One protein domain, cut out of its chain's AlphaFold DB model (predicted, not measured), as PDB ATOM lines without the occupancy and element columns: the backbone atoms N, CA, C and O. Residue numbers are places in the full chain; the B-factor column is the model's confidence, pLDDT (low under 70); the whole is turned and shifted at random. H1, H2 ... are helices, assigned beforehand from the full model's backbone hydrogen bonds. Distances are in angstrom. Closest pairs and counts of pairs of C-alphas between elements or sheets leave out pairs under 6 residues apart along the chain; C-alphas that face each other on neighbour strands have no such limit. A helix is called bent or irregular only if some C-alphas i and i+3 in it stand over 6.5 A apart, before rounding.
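Overview. This is residues 8 to 129 of the 135 residues of an uncharacterized protein of Leifsonia aquatica (UniProt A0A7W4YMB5). One long helix, H3, runs through much of the model's length with shorter helices set round it: H1 crosses its later half, H4 and H5 fold back from its last-residue end, and H6 and H7 pack on each other near its first-residue end. H8 packs on H5, the short H2 packs on the earlier half of H3, and residues 95 to 108 make a long loop between H6 and H7. The printed part has 122 residues with eight named helices, H1 to H8 in order along the chain, and no named strand; the class is all helix. It is compact, with a radius of gyration of the C-alphas of 15.6 A and spans of 45 by 34 by 25 A.

Arrangement. H3, residues 32 to 53, is the hub, touching five other helices. H1, residues 8 to 20, touches residues 42 to 49 of H3 at a steep tilt of 53 degrees, opposite ways; the closest C-alphas, of Ala 15 and Ala 45, are 4.8 A apart. H2, residues 23 to 26, touches H3 at Leu 26 and Arg 34, closest C-alphas 5.8 A apart. H4, residues 57 to 61, touches H3 at Arg 50 and Ala 58, closest C-alphas 5.6 A apart. H5, residues 65 to 76, only just touches H3, with 3 pairs of C-alphas within 8 A, the closest those of Thr 43 and Ile 66 at 7.6 A. H7, residues 109 to 117, touches H3 at Phe 32 and His 112, closest C-alphas 5.0 A apart. H6, residues 85 to 94, touches H7 at a steep tilt of 52 degrees, opposite ways; the closest C-alphas, of Ala 93 and Ala 115, are 4.8 A apart. H8, residues 120 to 127, touches H5 at a shallow tilt of 25 degrees, opposite ways, with the C-alphas of Phe 70 and Leu 122 closest at 6.4 A. H3 and H8 are near each other, while H1 and H8 are apart. Every O i to N i+4 pair is within hydrogen-bond range in H3, H5, H6, H7 and H8; H1 has 8 of 9, H4 has 0 of 1 with 1 of 2 O i to N i+3 pairs, and H2 is too short for an O i to N i+4 pair.

Along the chain. H3 spans 31.0 A from C-alpha 32 at (282.414, 259.374, 377.829) to C-alpha 53 at (294.174, 249.990, 404.973). H1 spans 19.1 A, H5 16.5 A, H6 14.6 A and H7 12.5 A. H4 is irregular, but only just: C-alphas 58 and 61 are 6.9 A apart. H8 ends with C-alpha 127 at (285.078, 246.126, 389.169).

Size, cuts and confidence. The C-alphas of Pro 9 and Thr 97, the two farthest apart, are 47.0 A apart. The printed part has no cut; the link from H6 to H7, 14 residues, is long. Mean pLDDT of the printed part is 79.4, with residues 8 to 27, 48 to 63 and 128 to 129 under 70.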
ATOM      1  N   ALA A   8     293.881 264.864 406.992       48.41
ATOM      2  CA  ALA A   8     293.764 263.497 406.474       48.41
ATOM      3  C   ALA A   8     292.393 262.786 406.663       48.41
ATOM      4  O   ALA A   8     292.054 261.963 405.809       48.41
ATOM      5  N   PRO A   9     291.568 263.042 407.707       57.59
ATOM      6  CA  PRO A   9     290.371 262.224 407.924       57.59
ATOM      7  C   PRO A   9     289.232 262.529 406.941       57.59
ATOM      8  O   PRO A   9     288.477 261.621 406.605       57.59
ATOM      9  N   SER A  10     289.099 263.759 406.427       58.16
ATOM     10  CA  SER A  10     287.987 264.083 405.513       58.16
ATOM     11  C   SER A  10     288.183 263.496 404.112       58.16
ATOM     12  O   SER A  10     287.213 263.061 403.494       58.16
ATOM     13  N   GLN A  11     289.430 263.416 403.637       58.47
ATOM     14  CA  GLN A  11     289.764 262.885 402.312       58.47
ATOM     15  C   GLN A  11     289.508 261.375 402.221       58.47
ATOM     16  O   GLN A  11     288.876 260.922 401.271       58.47
ATOM     17  N   LEU A  12     289.884 260.608 403.251       60.34
ATOM     18  CA  LEU A  12     289.588 259.172 403.348       60.34
ATOM     19  C   LEU A  12     288.079 258.886 403.442       60.34
ATOM     20  O   LEU A  12     287.588 257.932 402.836       60.34
ATOM     21  N   ILE A  13     287.326 259.733 404.153       61.38
ATOM     22  CA  ILE A  13     285.860 259.634 404.243       61.38
ATOM     23  C   ILE A  13     285.208 259.929 402.882       61.38
ATOM     24  O   ILE A  13     284.317 259.193 402.456       61.38
ATOM     25  N   MET A  14     285.671 260.964 402.174       59.03
ATOM     26  CA  MET A  14     285.194 261.323 400.833       59.03
ATOM     27  C   MET A  14     285.517 260.244 399.792       59.03
ATOM     28  O   MET A  14     284.634 259.856 399.029       59.03
ATOM     29  N   ALA A  15     286.737 259.696 399.805       57.34
ATOM     30  CA  ALA A  15     287.143 258.583 398.947       57.34
ATOM     31  C   ALA A  15     286.274 257.334 399.192       57.34
ATOM     32  O   ALA A  15     285.759 256.726 398.253       57.34
ATOM     33  N   GLY A  16     286.020 256.998 400.461       57.91
ATOM     34  CA  GLY A  16     285.125 255.899 400.828       57.91
ATOM     35  C   GLY A  16     283.669 256.120 400.396       57.91
ATOM     36  O   GLY A  16     282.992 255.167 400.004       57.91
ATOM     37  N   ALA A  17     283.173 257.359 400.434       59.38
ATOM     38  CA  ALA A  17     281.833 257.704 399.960       59.38
ATOM     39  C   ALA A  17     281.714 257.621 398.428       59.38
ATOM     40  O   ALA A  17     280.713 257.109 397.924       59.38
ATOM     41  N   PHE A  18     282.745 258.067 397.705       56.59
ATOM     42  CA  PHE A  18     282.833 258.001 396.245       56.59
ATOM     43  C   PHE A  18     282.774 256.554 395.738       56.59
ATOM     44  O   PHE A  18     281.987 256.239 394.847       56.59
ATOM     45  N   ILE A  19     283.508 255.644 396.390       58.72
ATOM     46  CA  ILE A  19     283.517 254.212 396.048       58.72
ATOM     47  C   ILE A  19     282.144 253.561 396.272       58.72
ATOM     48  O   ILE A  19     281.720 252.717 395.486       58.72
ATOM     49  N   LYS A  20     281.429 253.943 397.339       57.44
ATOM     50  CA  LYS A  20     280.148 253.323 397.722       57.44
ATOM     51  C   LYS A  20     278.942 253.827 396.928       57.44
ATOM     52  O   LYS A  20     277.893 253.189 396.979       57.44
ATOM     53  N   ARG A  21     279.035 254.981 396.258       58.72
ATOM     54  CA  ARG A  21     277.909 255.588 395.523       58.72
ATOM     55  C   ARG A  21     278.350 256.191 394.178       58.72
ATOM     56  O   ARG A  21     278.189 257.396 393.972       58.72
ATOM     57  N   PRO A  22     278.857 255.372 393.243       55.22
ATOM     58  CA  PRO A  22     279.447 255.859 391.995       55.22
ATOM     59  C   PRO A  22     278.436 256.570 391.079       55.22
ATOM     60  O   PRO A  22     278.765 257.566 390.437       55.22
ATOM     61  N   GLY A  23     277.169 256.136 391.091       53.47
ATOM     62  CA  GLY A  23     276.107 256.705 390.252       53.47
ATOM     63  C   GLY A  23     275.788 258.185 390.507       53.47
ATOM     64  O   GLY A  23     275.246 258.841 389.625       53.47
ATOM     65  N   MET A  24     276.155 258.745 391.669       53.62
ATOM     66  CA  MET A  24     275.959 260.178 391.939       53.62
ATOM     67  C   MET A  24     276.952 261.081 391.190       53.62
ATOM     68  O   MET A  24     276.680 262.268 391.043       53.62
ATOM     69  N   PHE A  25     278.078 260.542 390.712       56.59
ATOM     70  CA  PHE A  25     279.174 261.339 390.144       56.59
ATOM     71  C   PHE A  25     279.240 261.307 388.612       56.59
ATOM     72  O   PHE A  25     279.822 262.207 388.016       56.59
ATOM     73  N   LEU A  26     278.610 260.320 387.969       64.56
ATOM     74  CA  LEU A  26     278.533 260.234 386.504       64.56
ATOM     75  C   LEU A  26     277.521 261.225 385.901       64.56
ATOM     76  O   LEU A  26     277.706 261.682 384.773       64.56
ATOM     77  N   GLY A  27     276.487 261.601 386.666       64.12
ATOM     78  CA  GLY A  27     275.420 262.504 386.224       64.12
ATOM     79  C   GLY A  27     274.604 261.960 385.040       64.12
ATOM     80  O   GLY A  27     274.917 260.925 384.459       64.12
ATOM     81  N   LEU A  28     273.536 262.672 384.665       70.00
ATOM     82  CA  LEU A  28     272.789 262.419 383.427       70.00
ATOM     83  C   LEU A  28     272.922 263.634 382.488       70.00
ATOM     84  O   LEU A  28     272.930 264.769 382.977       70.00
ATOM     85  N   PRO A  29     273.071 263.436 381.165       76.81
ATOM     86  CA  PRO A  29     273.293 262.152 380.491       76.81
ATOM     87  C   PRO A  29     274.685 261.567 380.802       76.81
ATOM     88  O   PRO A  29     275.610 262.301 381.168       76.81
ATOM     89  N   ILE A  30     274.827 260.244 380.664       80.31
ATOM     90  CA  ILE A  30     276.115 259.556 380.819       80.31
ATOM     91  C   ILE A  30     276.951 259.846 379.571       80.31
ATOM     92  O   ILE A  30     276.563 259.480 378.464       80.31
ATOM     93  N   ARG A  31     278.092 260.513 379.755       88.62
ATOM     94  CA  ARG A  31     279.014 260.887 378.677       88.62
ATOM     95  C   ARG A  31     280.382 260.259 378.892       88.62
ATOM     96  O   ARG A  31     280.799 260.064 380.033       88.62
ATOM     97  N   PHE A  32     281.089 259.993 377.798       90.88
ATOM     98  CA  PHE A  32     282.414 259.374 377.829       90.88
ATOM     99  C   PHE A  32     283.418 260.176 378.673       90.88
ATOM    100  O   PHE A  32     284.059 259.601 379.543       90.88
ATOM    101  N   ASP A  33     283.477 261.502 378.515       88.31
ATOM    102  CA  ASP A  33     284.346 262.391 379.307       88.31
ATOM    103  C   ASP A  33     284.082 262.309 380.821       88.31
ATOM    104  O   ASP A  33     284.998 262.371 381.640       88.31
ATOM    105  N   ARG A  34     282.820 262.106 381.213       87.19
ATOM    106  CA  ARG A  34     282.445 261.934 382.622       87.19
ATOM    107  C   ARG A  34     282.851 260.566 383.148       87.19
ATOM    108  O   ARG A  34     283.242 260.458 384.307       87.19
ATOM    109  N   VAL A  35     282.774 259.532 382.310       87.56
ATOM    110  CA  VAL A  35     283.220 258.178 382.661       87.56
ATOM    111  C   VAL A  35     284.736 258.137 382.838       87.56
ATOM    112  O   VAL A  35     285.202 257.578 383.826       87.56
ATOM    113  N   THR A  36     285.509 258.775 381.956       89.50
ATOM    114  CA  THR A  36     286.973 258.834 382.095       89.50
ATOM    115  C   THR A  36     287.388 259.628 383.337       89.50
ATOM    116  O   THR A  36     288.229 259.162 384.107       89.50
ATOM    117  N   ALA A  37     286.737 260.765 383.610       86.19
ATOM    118  CA  ALA A  37     286.953 261.527 384.842       86.19
ATOM    119  C   ALA A  37     286.582 260.721 386.101       86.19
ATOM    120  O   ALA A  37     287.303 260.750 387.102       86.19
ATOM    121  N   PHE A  38     285.476 259.973 386.048       85.50
ATOM    122  CA  PHE A  38     285.063 259.083 387.127       85.50
ATOM    123  C   PHE A  38     286.094 257.971 387.370       85.50
ATOM    124  O   PHE A  38     286.453 257.739 388.522       85.50
ATOM    125  N   ILE A  39     286.601 257.328 386.311       86.25
ATOM    126  CA  ILE A  39     287.637 256.288 386.387       86.25
ATOM    127  C   ILE A  39     288.889 256.826 387.082       86.25
ATOM    128  O   ILE A  39     289.313 256.245 388.079       86.25
ATOM    129  N   ALA A  40     289.407 257.976 386.643       83.44
ATOM    130  CA  ALA A  40     290.594 258.589 387.240       83.44
ATOM    131  C   ALA A  40     290.392 258.910 388.735       83.44
ATOM    132  O   ALA A  40     291.249 258.619 389.576       83.44
ATOM    133  N   GLY A  41     289.228 259.467 389.091       79.88
ATOM    134  CA  GLY A  41     288.867 259.735 390.484       79.88
ATOM    135  C   GLY A  41     288.727 258.458 391.320       79.88
ATOM    136  O   GLY A  41     289.159 258.423 392.473       79.88
ATOM    137  N   TYR A  42     288.165 257.397 390.740       78.81
ATOM    138  CA  TYR A  42     287.976 256.107 391.398       78.81
ATOM    139  C   TYR A  42     289.310 255.408 391.662       78.81
ATOM    140  O   TYR A  42     289.537 254.947 392.780       78.81
ATOM    141  N   THR A  43     290.214 255.393 390.678       78.31
ATOM    142  CA  THR A  43     291.580 254.874 390.826       78.31
ATOM    143  C   THR A  43     292.310 255.601 391.952       78.31
ATOM    144  O   THR A  43     292.821 254.960 392.872       78.31
ATOM    145  N   LEU A  44     292.272 256.941 391.957       76.81
ATOM    146  CA  LEU A  44     292.898 257.752 393.003       76.81
ATOM    147  C   LEU A  44     292.319 257.450 394.396       76.81
ATOM    148  O   LEU A  44     293.064 257.307 395.366       76.81
ATOM    149  N   ALA A  45     290.992 257.342 394.502       73.56
ATOM    150  CA  ALA A  45     290.314 257.024 395.756       73.56
ATOM    151  C   ALA A  45     290.691 255.624 396.268       73.56
ATOM    152  O   ALA A  45     290.964 255.452 397.458       73.56
ATOM    153  N   ILE A  46     290.746 254.633 395.375       73.00
ATOM    154  CA  ILE A  46     291.184 253.275 395.705       73.00
ATOM    155  C   ILE A  46     292.625 253.269 396.199       73.00
ATOM    156  O   ILE A  46     292.897 252.633 397.216       73.00
ATOM    157  N   ASP A  47     293.538 253.966 395.526       71.44
ATOM    158  CA  ASP A  47     294.948 253.990 395.911       71.44
ATOM    159  C   ASP A  47     295.146 254.626 397.291       71.44
ATOM    160  O   ASP A  47     295.905 254.103 398.112       71.44
ATOM    161  N   GLN A  48     294.405 255.696 397.597       69.81
ATOM    162  CA  GLN A  48     294.412 256.324 398.923       69.81
ATOM    163  C   GLN A  48     293.874 255.385 400.010       69.81
ATOM    164  O   GLN A  48     294.484 255.247 401.073       69.81
ATOM    165  N   VAL A  49     292.749 254.710 399.752       67.62
ATOM    166  CA  VAL A  49     292.131 253.791 400.718       67.62
ATOM    167  C   VAL A  49     292.986 252.536 400.917       67.62
ATOM    168  O   VAL A  49     293.225 252.136 402.055       67.62
ATOM    169  N   ARG A  50     293.499 251.924 399.842       68.44
ATOM    170  CA  ARG A  50     294.376 250.741 399.915       68.44
ATOM    171  C   ARG A  50     295.698 251.061 400.595       68.44
ATOM    172  O   ARG A  50     296.111 250.304 401.466       68.44
ATOM    173  N   GLY A  51     296.323 252.191 400.258       66.19
ATOM    174  CA  GLY A  51     297.553 252.639 400.909       66.19
ATOM    175  C   GLY A  51     297.395 252.821 402.422       66.19
ATOM    176  O   GLY A  51     298.328 252.535 403.167       66.19
ATOM    177  N   ALA A  52     296.209 253.234 402.880       67.94
ATOM    178  CA  ALA A  52     295.902 253.394 404.300       67.94
ATOM    179  C   ALA A  52     295.502 252.084 405.011       67.94
ATOM    180  O   ALA A  52     295.836 251.912 406.181       67.94
ATOM    181  N   LEU A  53     294.771 251.180 404.343       64.56
ATOM    182  CA  LEU A  53     294.174 249.990 404.973       64.56
ATOM    183  C   LEU A  53     294.990 248.700 404.812       64.56
ATOM    184  O   LEU A  53     294.975 247.864 405.710       64.56
ATOM    185  N   SER A  54     295.673 248.507 403.682       60.56
ATOM    186  CA  SER A  54     296.488 247.314 403.415       60.56
ATOM    187  C   SER A  54     297.672 247.678 402.510       60.56
ATOM    188  O   SER A  54     297.606 247.525 401.285       60.56
ATOM    189  N   PRO A  55     298.786 248.160 403.095       61.31
ATOM    190  CA  PRO A  55     299.964 248.590 402.339       61.31
ATOM    191  C   PRO A  55     300.557 247.492 401.444       61.31
ATOM    192  O   PRO A  55     301.182 247.792 400.429       61.31
ATOM    193  N   ASN A  56     300.340 246.219 401.798       58.06
ATOM    194  CA  ASN A  56     300.849 245.070 401.052       58.06
ATOM    195  C   ASN A  56     299.974 244.713 399.834       58.06
ATOM    196  O   ASN A  56     300.524 244.320 398.806       58.06
ATOM    197  N   ASP A  57     298.651 244.923 399.896       56.28
ATOM    198  CA  ASP A  57     297.736 244.710 398.756       56.28
ATOM    199  C   ASP A  57     297.797 245.842 397.724       56.28
ATOM    200  O   ASP A  57     297.461 245.647 396.552       56.28
ATOM    201  N   ALA A  58     298.283 247.021 398.128       55.50
ATOM    202  CA  ALA A  58     298.542 248.139 397.222       55.50
ATOM    203  C   ALA A  58     299.517 247.768 396.085       55.50
ATOM    204  O   ALA A  58     299.515 248.407 395.034       55.50
ATOM    205  N   ASN A  59     300.324 246.715 396.259       58.56
ATOM    206  CA  ASN A  59     301.298 246.271 395.267       58.56
ATOM    207  C   ASN A  59     300.697 245.476 394.100       58.56
ATOM    208  O   ASN A  59     301.362 245.356 393.076       58.56
ATOM    209  N   ARG A  60     299.454 244.975 394.193       63.94
ATOM    210  CA  ARG A  60     298.847 244.116 393.150       63.94
ATOM    211  C   ARG A  60     298.772 244.778 391.767       63.94
ATOM    212  O   ARG A  60     298.788 244.085 390.756       63.94
ATOM    213  N   PHE A  61     298.708 246.107 391.727       61.28
ATOM    214  CA  PHE A  61     298.651 246.885 390.488       61.28
ATOM    215  C   PHE A  61     299.898 247.745 390.273       61.28
ATOM    216  O   PHE A  61     299.961 248.508 389.316       61.28
ATOM    217  N   ARG A  62     300.914 247.635 391.134       60.69
ATOM    218  CA  ARG A  62     302.167 248.368 390.956       60.69
ATOM    219  C   ARG A  62     303.069 247.657 389.937       60.69
ATOM    220  O   ARG A  62     303.040 246.434 389.855       60.69
ATOM    221  N   PRO A  63     303.876 248.409 389.168       65.69
ATOM    222  CA  PRO A  63     304.097 249.853 389.303       65.69
ATOM    223  C   PRO A  63     303.094 250.753 388.556       65.69
ATOM    224  O   PRO A  63     303.075 251.945 388.834       65.69
ATOM    225  N   LEU A  64     302.275 250.228 387.638       70.06
ATOM    226  CA  LEU A  64     301.564 251.044 386.634       70.06
ATOM    227  C   LEU A  64     300.124 251.468 386.994       70.06
ATOM    228  O   LEU A  64     299.577 252.361 386.354       70.06
ATOM    229  N   GLY A  65     299.493 250.851 387.992       79.94
ATOM    230  CA  GLY A  65     298.056 250.992 388.257       79.94
ATOM    231  C   GLY A  65     297.183 250.287 387.205       79.94
ATOM    232  O   GLY A  65     297.681 249.795 386.193       79.94
ATOM    233  N   ILE A  66     295.865 250.224 387.434       82.88
ATOM    234  CA  ILE A  66     294.920 249.544 386.519       82.88
ATOM    235  C   ILE A  66     294.848 250.255 385.157       82.88
ATOM    236  O   ILE A  66     294.903 249.603 384.116       82.88
ATOM    237  N   GLU A  67     294.777 251.588 385.155       87.25
ATOM    238  CA  GLU A  67     294.763 252.388 383.921       87.25
ATOM    239  C   GLU A  67     296.059 252.215 383.118       87.25
ATOM    240  O   GLU A  67     296.016 252.038 381.901       87.25
ATOM    241  N   GLY A  68     297.213 252.186 383.794       87.75
ATOM    242  CA  GLY A  68     298.500 251.946 383.145       87.75
ATOM    243  C   GLY A  68     298.603 250.540 382.548       87.75
ATOM    244  O   GLY A  68     299.055 250.394 381.417       87.75
ATOM    245  N   GLN A  69     298.107 249.511 383.243       87.25
ATOM    246  CA  GLN A  69     298.021 248.150 382.693       87.25
ATOM    247  C   GLN A  69     297.117 248.076 381.454       87.25
ATOM    248  O   GLN A  69     297.436 247.379 380.493       87.25
ATOM    249  N   PHE A  70     295.994 248.797 381.450       90.31
ATOM    250  CA  PHE A  70     295.123 248.873 380.276       90.31
ATOM    251  C   PHE A  70     295.803 249.586 379.101       90.31
ATOM    252  O   PHE A  70     295.721 249.117 377.969       90.31
ATOM    253  N   GLN A  71     296.551 250.657 379.366       93.12
ATOM    254  CA  GLN A  71     297.349 251.326 378.344       93.12
ATOM    255  C   GLN A  71     298.438 250.414 377.753       93.12
ATOM    256  O   GLN A  71     298.595 250.385 376.532       93.12
ATOM    257  N   GLU A  72     299.170 249.660 378.582       92.25
ATOM    258  CA  GLU A  72     300.163 248.688 378.092       92.25
ATOM    259  C   GLU A  72     299.514 247.614 377.225       92.25
ATOM    260  O   GLU A  72     300.005 247.333 376.137       92.25
ATOM    261  N   GLN A  73     298.359 247.089 377.630       91.88
ATOM    262  CA  GLN A  73     297.626 246.139 376.801       91.88
ATOM    263  C   GLN A  73     297.274 246.734 375.428       91.88
ATOM    264  O   GLN A  73     297.458 246.071 374.409       91.88
ATOM    265  N   LEU A  74     296.758 247.967 375.372       94.75
ATOM    266  CA  LEU A  74     296.465 248.616 374.089       94.75
ATOM    267  C   LEU A  74     297.734 248.751 373.237       94.75
ATOM    268  O   LEU A  74     297.673 248.585 372.020       94.75
ATOM    269  N   ARG A  75     298.885 249.024 373.863       95.56
ATOM    270  CA  ARG A  75     300.182 249.097 373.179       95.56
ATOM    271  C   ARG A  75     300.603 247.738 372.626       95.56
ATOM    272  O   ARG A  75     300.957 247.654 371.456       95.56
ATOM    273  N   GLU A  76     300.526 246.686 373.432       95.38
ATOM    274  CA  GLU A  76     300.861 245.309 373.043       95.38
ATOM    275  C   GLU A  76     299.967 244.793 371.908       95.38
ATOM    276  O   GLU A  76     300.425 244.056 371.039       95.38
ATOM    277  N   GLN A  77     298.705 245.225 371.871       94.62
ATOM    278  CA  GLN A  77     297.758 244.918 370.796       94.62
ATOM    279  C   GLN A  77     297.974 245.763 369.527       94.62
ATOM    280  O   GLN A  77     297.241 245.586 368.556       94.62
ATOM    281  N   GLY A  78     298.925 246.705 369.525       94.62
ATOM    282  CA  GLY A  78     299.138 247.641 368.417       94.62
ATOM    283  C   GLY A  78     297.992 248.642 368.219       94.62
ATOM    284  O   GLY A  78     297.872 249.233 367.151       94.62
ATOM    285  N   ARG A  79     297.135 248.816 369.232       94.12
ATOM    286  CA  ARG A  79     295.946 249.684 369.192       94.12
ATOM    287  C   ARG A  79     296.204 251.076 369.746       94.12
ATOM    288  O   ARG A  79     295.519 252.015 369.360       94.12
ATOM    289  N   LEU A  80     297.168 251.226 370.656       95.75
ATOM    290  CA  LEU A  80     297.457 252.504 371.307       95.75
ATOM    291  C   LEU A  80     297.962 253.542 370.289       95.75
ATOM    292  O   LEU A  80     299.110 253.471 369.854       95.75
ATOM    293  N   ARG A  81     297.112 254.516 369.933       92.38
ATOM    294  CA  ARG A  81     297.438 255.556 368.937       92.38
ATOM    295  C   ARG A  81     298.198 256.732 369.539       92.38
ATOM    296  O   ARG A  81     299.213 257.162 369.004       92.38
ATOM    297  N   TRP A  82     297.728 257.221 370.679       92.94
ATOM    298  CA  TRP A  82     298.393 258.264 371.463       92.94
ATOM    299  C   TRP A  82     298.844 257.675 372.791       92.94
ATOM    300  O   TRP A  82     298.336 256.639 373.210       92.94
ATOM    301  N   ASN A  83     299.737 258.347 373.520       91.25
ATOM    302  CA  ASN A  83     300.111 257.936 374.882       91.25
ATOM    303  C   ASN A  83     298.993 258.223 375.915       91.25
ATOM    304  O   ASN A  83     299.243 258.778 376.982       91.25
ATOM    305  N   ARG A  84     297.748 257.927 375.528       90.38
ATOM    306  CA  ARG A  84     296.481 258.145 376.214       90.38
ATOM    307  C   ARG A  84     295.484 257.091 375.738       90.38
ATOM    308  O   ARG A  84     295.102 257.063 374.562       90.38
ATOM    309  N   TRP A  85     295.077 256.214 376.652       93.69
ATOM    310  CA  TRP A  85     294.118 255.151 376.352       93.69
ATOM    311  C   TRP A  85     292.745 255.722 375.977       93.69
ATOM    312  O   TRP A  85     292.113 255.235 375.049       93.69
ATOM    313  N   ASP A  86     292.302 256.793 376.633       94.06
ATOM    314  CA  ASP A  86     290.963 257.358 376.461       94.06
ATOM    315  C   ASP A  86     290.745 257.962 375.072       94.06
ATOM    316  O   ASP A  86     289.713 257.716 374.451       94.06
ATOM    317  N   LEU A  87     291.743 258.670 374.540       94.94
ATOM    318  CA  LEU A  87     291.705 259.191 373.169       94.94
ATOM    319  C   LEU A  87     291.726 258.065 372.129       94.94
ATOM    320  O   LEU A  87     291.049 258.156 371.108       94.94
ATOM    321  N   THR A  88     292.460 256.983 372.405       94.69
ATOM    322  CA  THR A  88     292.468 255.790 371.543       94.69
ATOM    323  C   THR A  88     291.070 255.177 371.467       94.69
ATOM    324  O   THR A  88     290.562 254.942 370.375       94.69
ATOM    325  N   ILE A  89     290.413 254.998 372.614       95.50
ATOM    326  CA  ILE A  89     289.043 254.475 372.684       95.50
ATOM    327  C   ILE A  89     288.045 255.405 371.979       95.50
ATOM    328  O   ILE A  89     287.192 254.943 371.223       95.50
ATOM    329  N   ALA A  90     288.175 256.719 372.175       95.12
ATOM    330  CA  ALA A  90     287.353 257.719 371.498       95.12
ATOM    331  C   ALA A  90     287.490 257.639 369.964       95.12
ATOM    332  O   ALA A  90     286.497 257.741 369.240       95.12
ATOM    333  N   ALA A  91     288.706 257.409 369.462       95.75
ATOM    334  CA  ALA A  91     288.958 257.262 368.034       95.75
ATOM    335  C   ALA A  91     288.371 255.962 367.469       95.75
ATOM    336  O   ALA A  91     287.724 255.989 366.426       95.75
ATOM    337  N   GLU A  92     288.536 254.837 368.164       94.00
ATOM    338  CA  GLU A  92     287.957 253.553 367.744       94.00
ATOM    339  C   GLU A  92     286.428 253.617 367.662       94.00
ATOM    340  O   GLU A  92     285.841 253.196 366.668       94.00
ATOM    341  N   ALA A  93     285.791 254.222 368.666       92.50
ATOM    342  CA  ALA A  93     284.338 254.340 368.748       92.50
ATOM    343  C   ALA A  93     283.711 255.172 367.622       92.50
ATOM    344  O   ALA A  93     282.527 255.021 367.317       92.50
ATOM    345  N   THR A  94     284.490 256.072 367.027       92.12
ATOM    346  CA  THR A  94     284.042 256.977 365.962       92.12
ATOM    347  C   THR A  94     284.590 256.591 364.589       92.12
ATOM    348  O   THR A  94     284.227 257.220 363.598       92.12
ATOM    349  N   GLY A  95     285.443 255.562 364.509       93.00
ATOM    350  CA  GLY A  95     286.174 255.219 363.286       93.00
ATOM    351  C   GLY A  95     287.144 256.318 362.841       93.00
ATOM    352  O   GLY A  95     287.428 256.435 361.652       93.00
ATOM    353  N   TRP A  96     287.621 257.143 363.773       95.06
ATOM    354  CA  TRP A  96     288.486 258.285 363.499       95.06
ATOM    355  C   TRP A  96     289.831 257.837 362.928       95.06
ATOM    356  O   TRP A  96     290.521 257.013 363.531       95.06
ATOM    357  N   THR A  97     290.247 258.409 361.799       93.12
ATOM    358  CA  THR A  97     291.487 258.024 361.103       93.12
ATOM    359  C   THR A  97     292.558 259.104 361.088       93.12
ATOM    360  O   THR A  97     293.695 258.789 360.752       93.12
ATOM    361  N   ASP A  98     292.233 260.334 361.480       93.31
ATOM    362  CA  ASP A  98     293.177 261.452 361.396       93.31
ATOM    363  C   ASP A  98     294.296 261.322 362.440       93.31
ATOM    364  O   ASP A  98     294.163 260.587 363.427       93.31
ATOM    365  N   ASP A  99     295.412 262.013 362.197       91.81
ATOM    366  CA  ASP A  99     296.597 261.996 363.066       91.81
ATOM    367  C   ASP A  99     296.340 262.698 364.410       91.81
ATOM    368  O   ASP A  99     296.844 262.277 365.461       91.81
ATOM    369  N   ASP A 100     295.519 263.750 364.380       94.50
ATOM    370  CA  ASP A 100     295.091 264.486 365.564       94.50
ATOM    371  C   ASP A 100     294.005 263.720 366.333       94.50
ATOM    372  O   ASP A 100     293.208 263.000 365.730       94.50
ATOM    373  N   PRO A 101     293.946 263.839 367.670       93.12
ATOM    374  CA  PRO A 101     292.939 263.149 368.467       93.12
ATOM    375  C   PRO A 101     291.530 263.741 368.282       93.12
ATOM    376  O   PRO A 101     291.390 264.949 368.089       93.12
ATOM    377  N   PRO A 102     290.471 262.919 368.419       93.12
ATOM    378  CA  PRO A 102     289.095 263.392 368.308       93.12
ATOM    379  C   PRO A 102     288.704 264.309 369.480       93.12
ATOM    380  O   PRO A 102     289.113 264.100 370.627       93.12
ATOM    381  N   LEU A 103     287.841 265.292 369.204       92.31
ATOM    382  CA  LEU A 103     287.284 266.200 370.209       92.31
ATOM    383  C   LEU A 103     286.095 265.545 370.927       92.31
ATOM    384  O   LEU A 103     284.964 265.564 370.449       92.31
ATOM    385  N   ILE A 104     286.346 264.968 372.107       90.81
ATOM    386  CA  ILE A 104     285.331 264.241 372.900       90.81
ATOM    387  C   ILE A 104     284.119 265.124 373.254       90.81
ATOM    388  O   ILE A 104     283.003 264.629 373.402       90.81
ATOM    389  N   GLU A 105     284.320 266.432 373.409       89.06
ATOM    390  CA  GLU A 105     283.259 267.389 373.743       89.06
ATOM    391  C   GLU A 105     282.190 267.544 372.655       89.06
ATOM    392  O   GLU A 105     281.053 267.890 372.986       89.06
ATOM    393  N   GLU A 106     282.535 267.220 371.406       91.94
ATOM    394  CA  GLU A 106     281.665 267.304 370.228       91.94
ATOM    395  C   GLU A 106     280.958 265.979 369.902       91.94
ATOM    396  O   GLU A 106     280.235 265.885 368.910       91.94
ATOM    397  N   PHE A 107     281.148 264.941 370.725       93.19
ATOM    398  CA  PHE A 107     280.548 263.632 370.483       93.19
ATOM    399  C   PHE A 107     279.020 263.690 370.515       93.19
ATOM    400  O   PHE A 107     278.404 264.304 371.392       93.19
ATOM    401  N   THR A 108     278.393 262.959 369.594       93.75
ATOM    402  CA  THR A 108     276.965 262.651 369.694       93.75
ATOM    403  C   THR A 108     276.698 261.677 370.845       93.75
ATOM    404  O   THR A 108     277.603 261.030 371.382       93.75
ATOM    405  N   GLU A 109     275.429 261.523 371.227       89.75
ATOM    406  CA  GLU A 109     275.037 260.557 372.258       89.75
ATOM    407  C   GLU A 109     275.414 259.115 371.868       89.75
ATOM    408  O   GLU A 109     275.887 258.340 372.701       89.75
ATOM    409  N   GLU A 110     275.260 258.747 370.594       92.00
ATOM    410  CA  GLU A 110     275.677 257.448 370.056       92.00
ATOM    411  C   GLU A 110     277.185 257.240 370.186       92.00
ATOM    412  O   GLU A 110     277.613 256.172 370.619       92.00
ATOM    413  N   GLN A 111     277.987 258.255 369.863       93.75
ATOM    414  CA  GLN A 111     279.446 258.175 369.944       93.75
ATOM    415  C   GLN A 111     279.923 258.065 371.393       93.75
ATOM    416  O   GLN A 111     280.806 257.264 371.696       93.75
ATOM    417  N   HIS A 112     279.291 258.795 372.319       92.75
ATOM    418  CA  HIS A 112     279.540 258.613 373.748       92.75
ATOM    419  C   HIS A 112     279.216 257.185 374.205       92.75
ATOM    420  O   HIS A 112     280.025 256.581 374.906       92.75
ATOM    421  N   ARG A 113     278.073 256.619 373.793       89.94
ATOM    422  CA  ARG A 113     277.697 255.235 374.134       89.94
ATOM    423  C   ARG A 113     278.662 254.208 373.549       89.94
ATOM    424  O   ARG A 113     279.073 253.300 374.267       89.94
ATOM    425  N   ALA A 114     279.055 254.374 372.287       92.81
ATOM    426  CA  ALA A 114     280.032 253.510 371.636       92.81
ATOM    427  C   ALA A 114     281.372 253.538 372.385       92.81
ATOM    428  O   ALA A 114     281.882 252.488 372.769       92.81
ATOM    429  N   ALA A 115     281.897 254.727 372.696       93.81
ATOM    430  CA  ALA A 115     283.158 254.870 373.421       93.81
ATOM    431  C   ALA A 115     283.108 254.244 374.820       93.81
ATOM    432  O   ALA A 115     284.069 253.604 375.238       93.81
ATOM    433  N   ILE A 116     281.978 254.358 375.524       91.56
ATOM    434  CA  ILE A 116     281.781 253.699 376.822       91.56
ATOM    435  C   ILE A 116     281.794 252.171 376.684       91.56
ATOM    436  O   ILE A 116     282.388 251.505 377.524       91.56
ATOM    437  N   ALA A 117     281.193 251.606 375.632       88.56
ATOM    438  CA  ALA A 117     281.200 250.157 375.411       88.56
ATOM    439  C   ALA A 117     282.626 249.607 375.237       88.56
ATOM    440  O   ALA A 117     282.972 248.572 375.797       88.56
ATOM    441  N   HIS A 118     283.500 250.347 374.553       90.56
ATOM    442  CA  HIS A 118     284.913 249.986 374.405       90.56
ATOM    443  C   HIS A 118     285.712 250.008 375.729       90.56
ATOM    444  O   HIS A 118     286.832 249.492 375.770       90.56
ATOM    445  N   LEU A 119     285.155 250.561 376.816       89.25
ATOM    446  CA  LEU A 119     285.761 250.517 378.152       89.25
ATOM    447  C   LEU A 119     285.485 249.227 378.918       89.25
ATOM    448  O   LEU A 119     286.098 249.043 379.966       89.25
ATOM    449  N   GLU A 120     284.610 248.343 378.434       85.69
ATOM    450  CA  GLU A 120     284.238 247.100 379.124       85.69
ATOM    451  C   GLU A 120     285.453 246.335 379.695       85.69
ATOM    452  O   GLU A 120     285.456 246.090 380.900       85.69
ATOM    453  N   PRO A 121     286.565 246.104 378.962       85.31
ATOM    454  CA  PRO A 121     287.718 245.391 379.524       85.31
ATOM    455  C   PRO A 121     288.417 246.121 380.683       85.31
ATOM    456  O   PRO A 121     289.011 245.488 381.558       85.31
ATOM    457  N   LEU A 122     288.398 247.458 380.683       86.75
ATOM    458  CA  LEU A 122     288.938 248.270 381.776       86.75
ATOM    459  C   LEU A 122     287.993 248.229 382.981       86.75
ATOM    460  O   LEU A 122     288.443 248.004 384.105       86.75
ATOM    461  N   LEU A 123     286.692 248.404 382.743       82.81
ATOM    462  CA  LEU A 123     285.661 248.354 383.778       82.81
ATOM    463  C   LEU A 123     285.637 246.978 384.452       82.81
ATOM    464  O   LEU A 123     285.631 246.916 385.680       82.81
ATOM    465  N   ASP A 124     285.747 245.897 383.684       80.31
ATOM    466  CA  ASP A 124     285.840 244.535 384.206       80.31
ATOM    467  C   ASP A 124     287.012 244.379 385.162       80.31
ATOM    468  O   ASP A 124     286.848 243.795 386.223       80.31
ATOM    469  N   ARG A 125     288.186 244.946 384.866       78.62
ATOM    470  CA  ARG A 125     289.342 244.908 385.784       78.62
ATOM    471  C   ARG A 125     289.135 245.750 387.031       78.62
ATOM    472  O   ARG A 125     289.547 245.355 388.120       78.62
ATOM    473  N   MET A 126     288.536 246.926 386.869       76.75
ATOM    474  CA  MET A 126     288.290 247.855 387.972       76.75
ATOM    475  C   MET A 126     287.241 247.317 388.945       76.75
ATOM    476  O   MET A 126     287.384 247.495 390.156       76.75
ATOM    477  N   PHE A 127     286.220 246.643 388.420       71.62
ATOM    478  CA  PHE A 127     285.078 246.126 389.169       71.62
ATOM    479  C   PHE A 127     285.047 244.605 389.258       71.62
ATOM    480  O   PHE A 127     284.026 244.073 389.690       71.62
ATOM    481  N   SER A 128     286.141 243.922 388.887       64.38
ATOM    482  CA  SER A 128     286.280 242.464 388.957       64.38
ATOM    483  C   SER A 128     285.766 241.987 390.308       64.38
ATOM    484  O   SER A 128     286.420 242.171 391.341       64.38
ATOM    485  N   LEU A 129     284.573 241.395 390.298       40.75
ATOM    486  CA  LEU A 129     284.065 240.652 391.434       40.75
ATOM    487  C   LEU A 129     285.055 239.505 391.653       40.75
ATOM    488  O   LEU A 129     285.412 238.834 390.682       40.75
TER     489      LEU A 129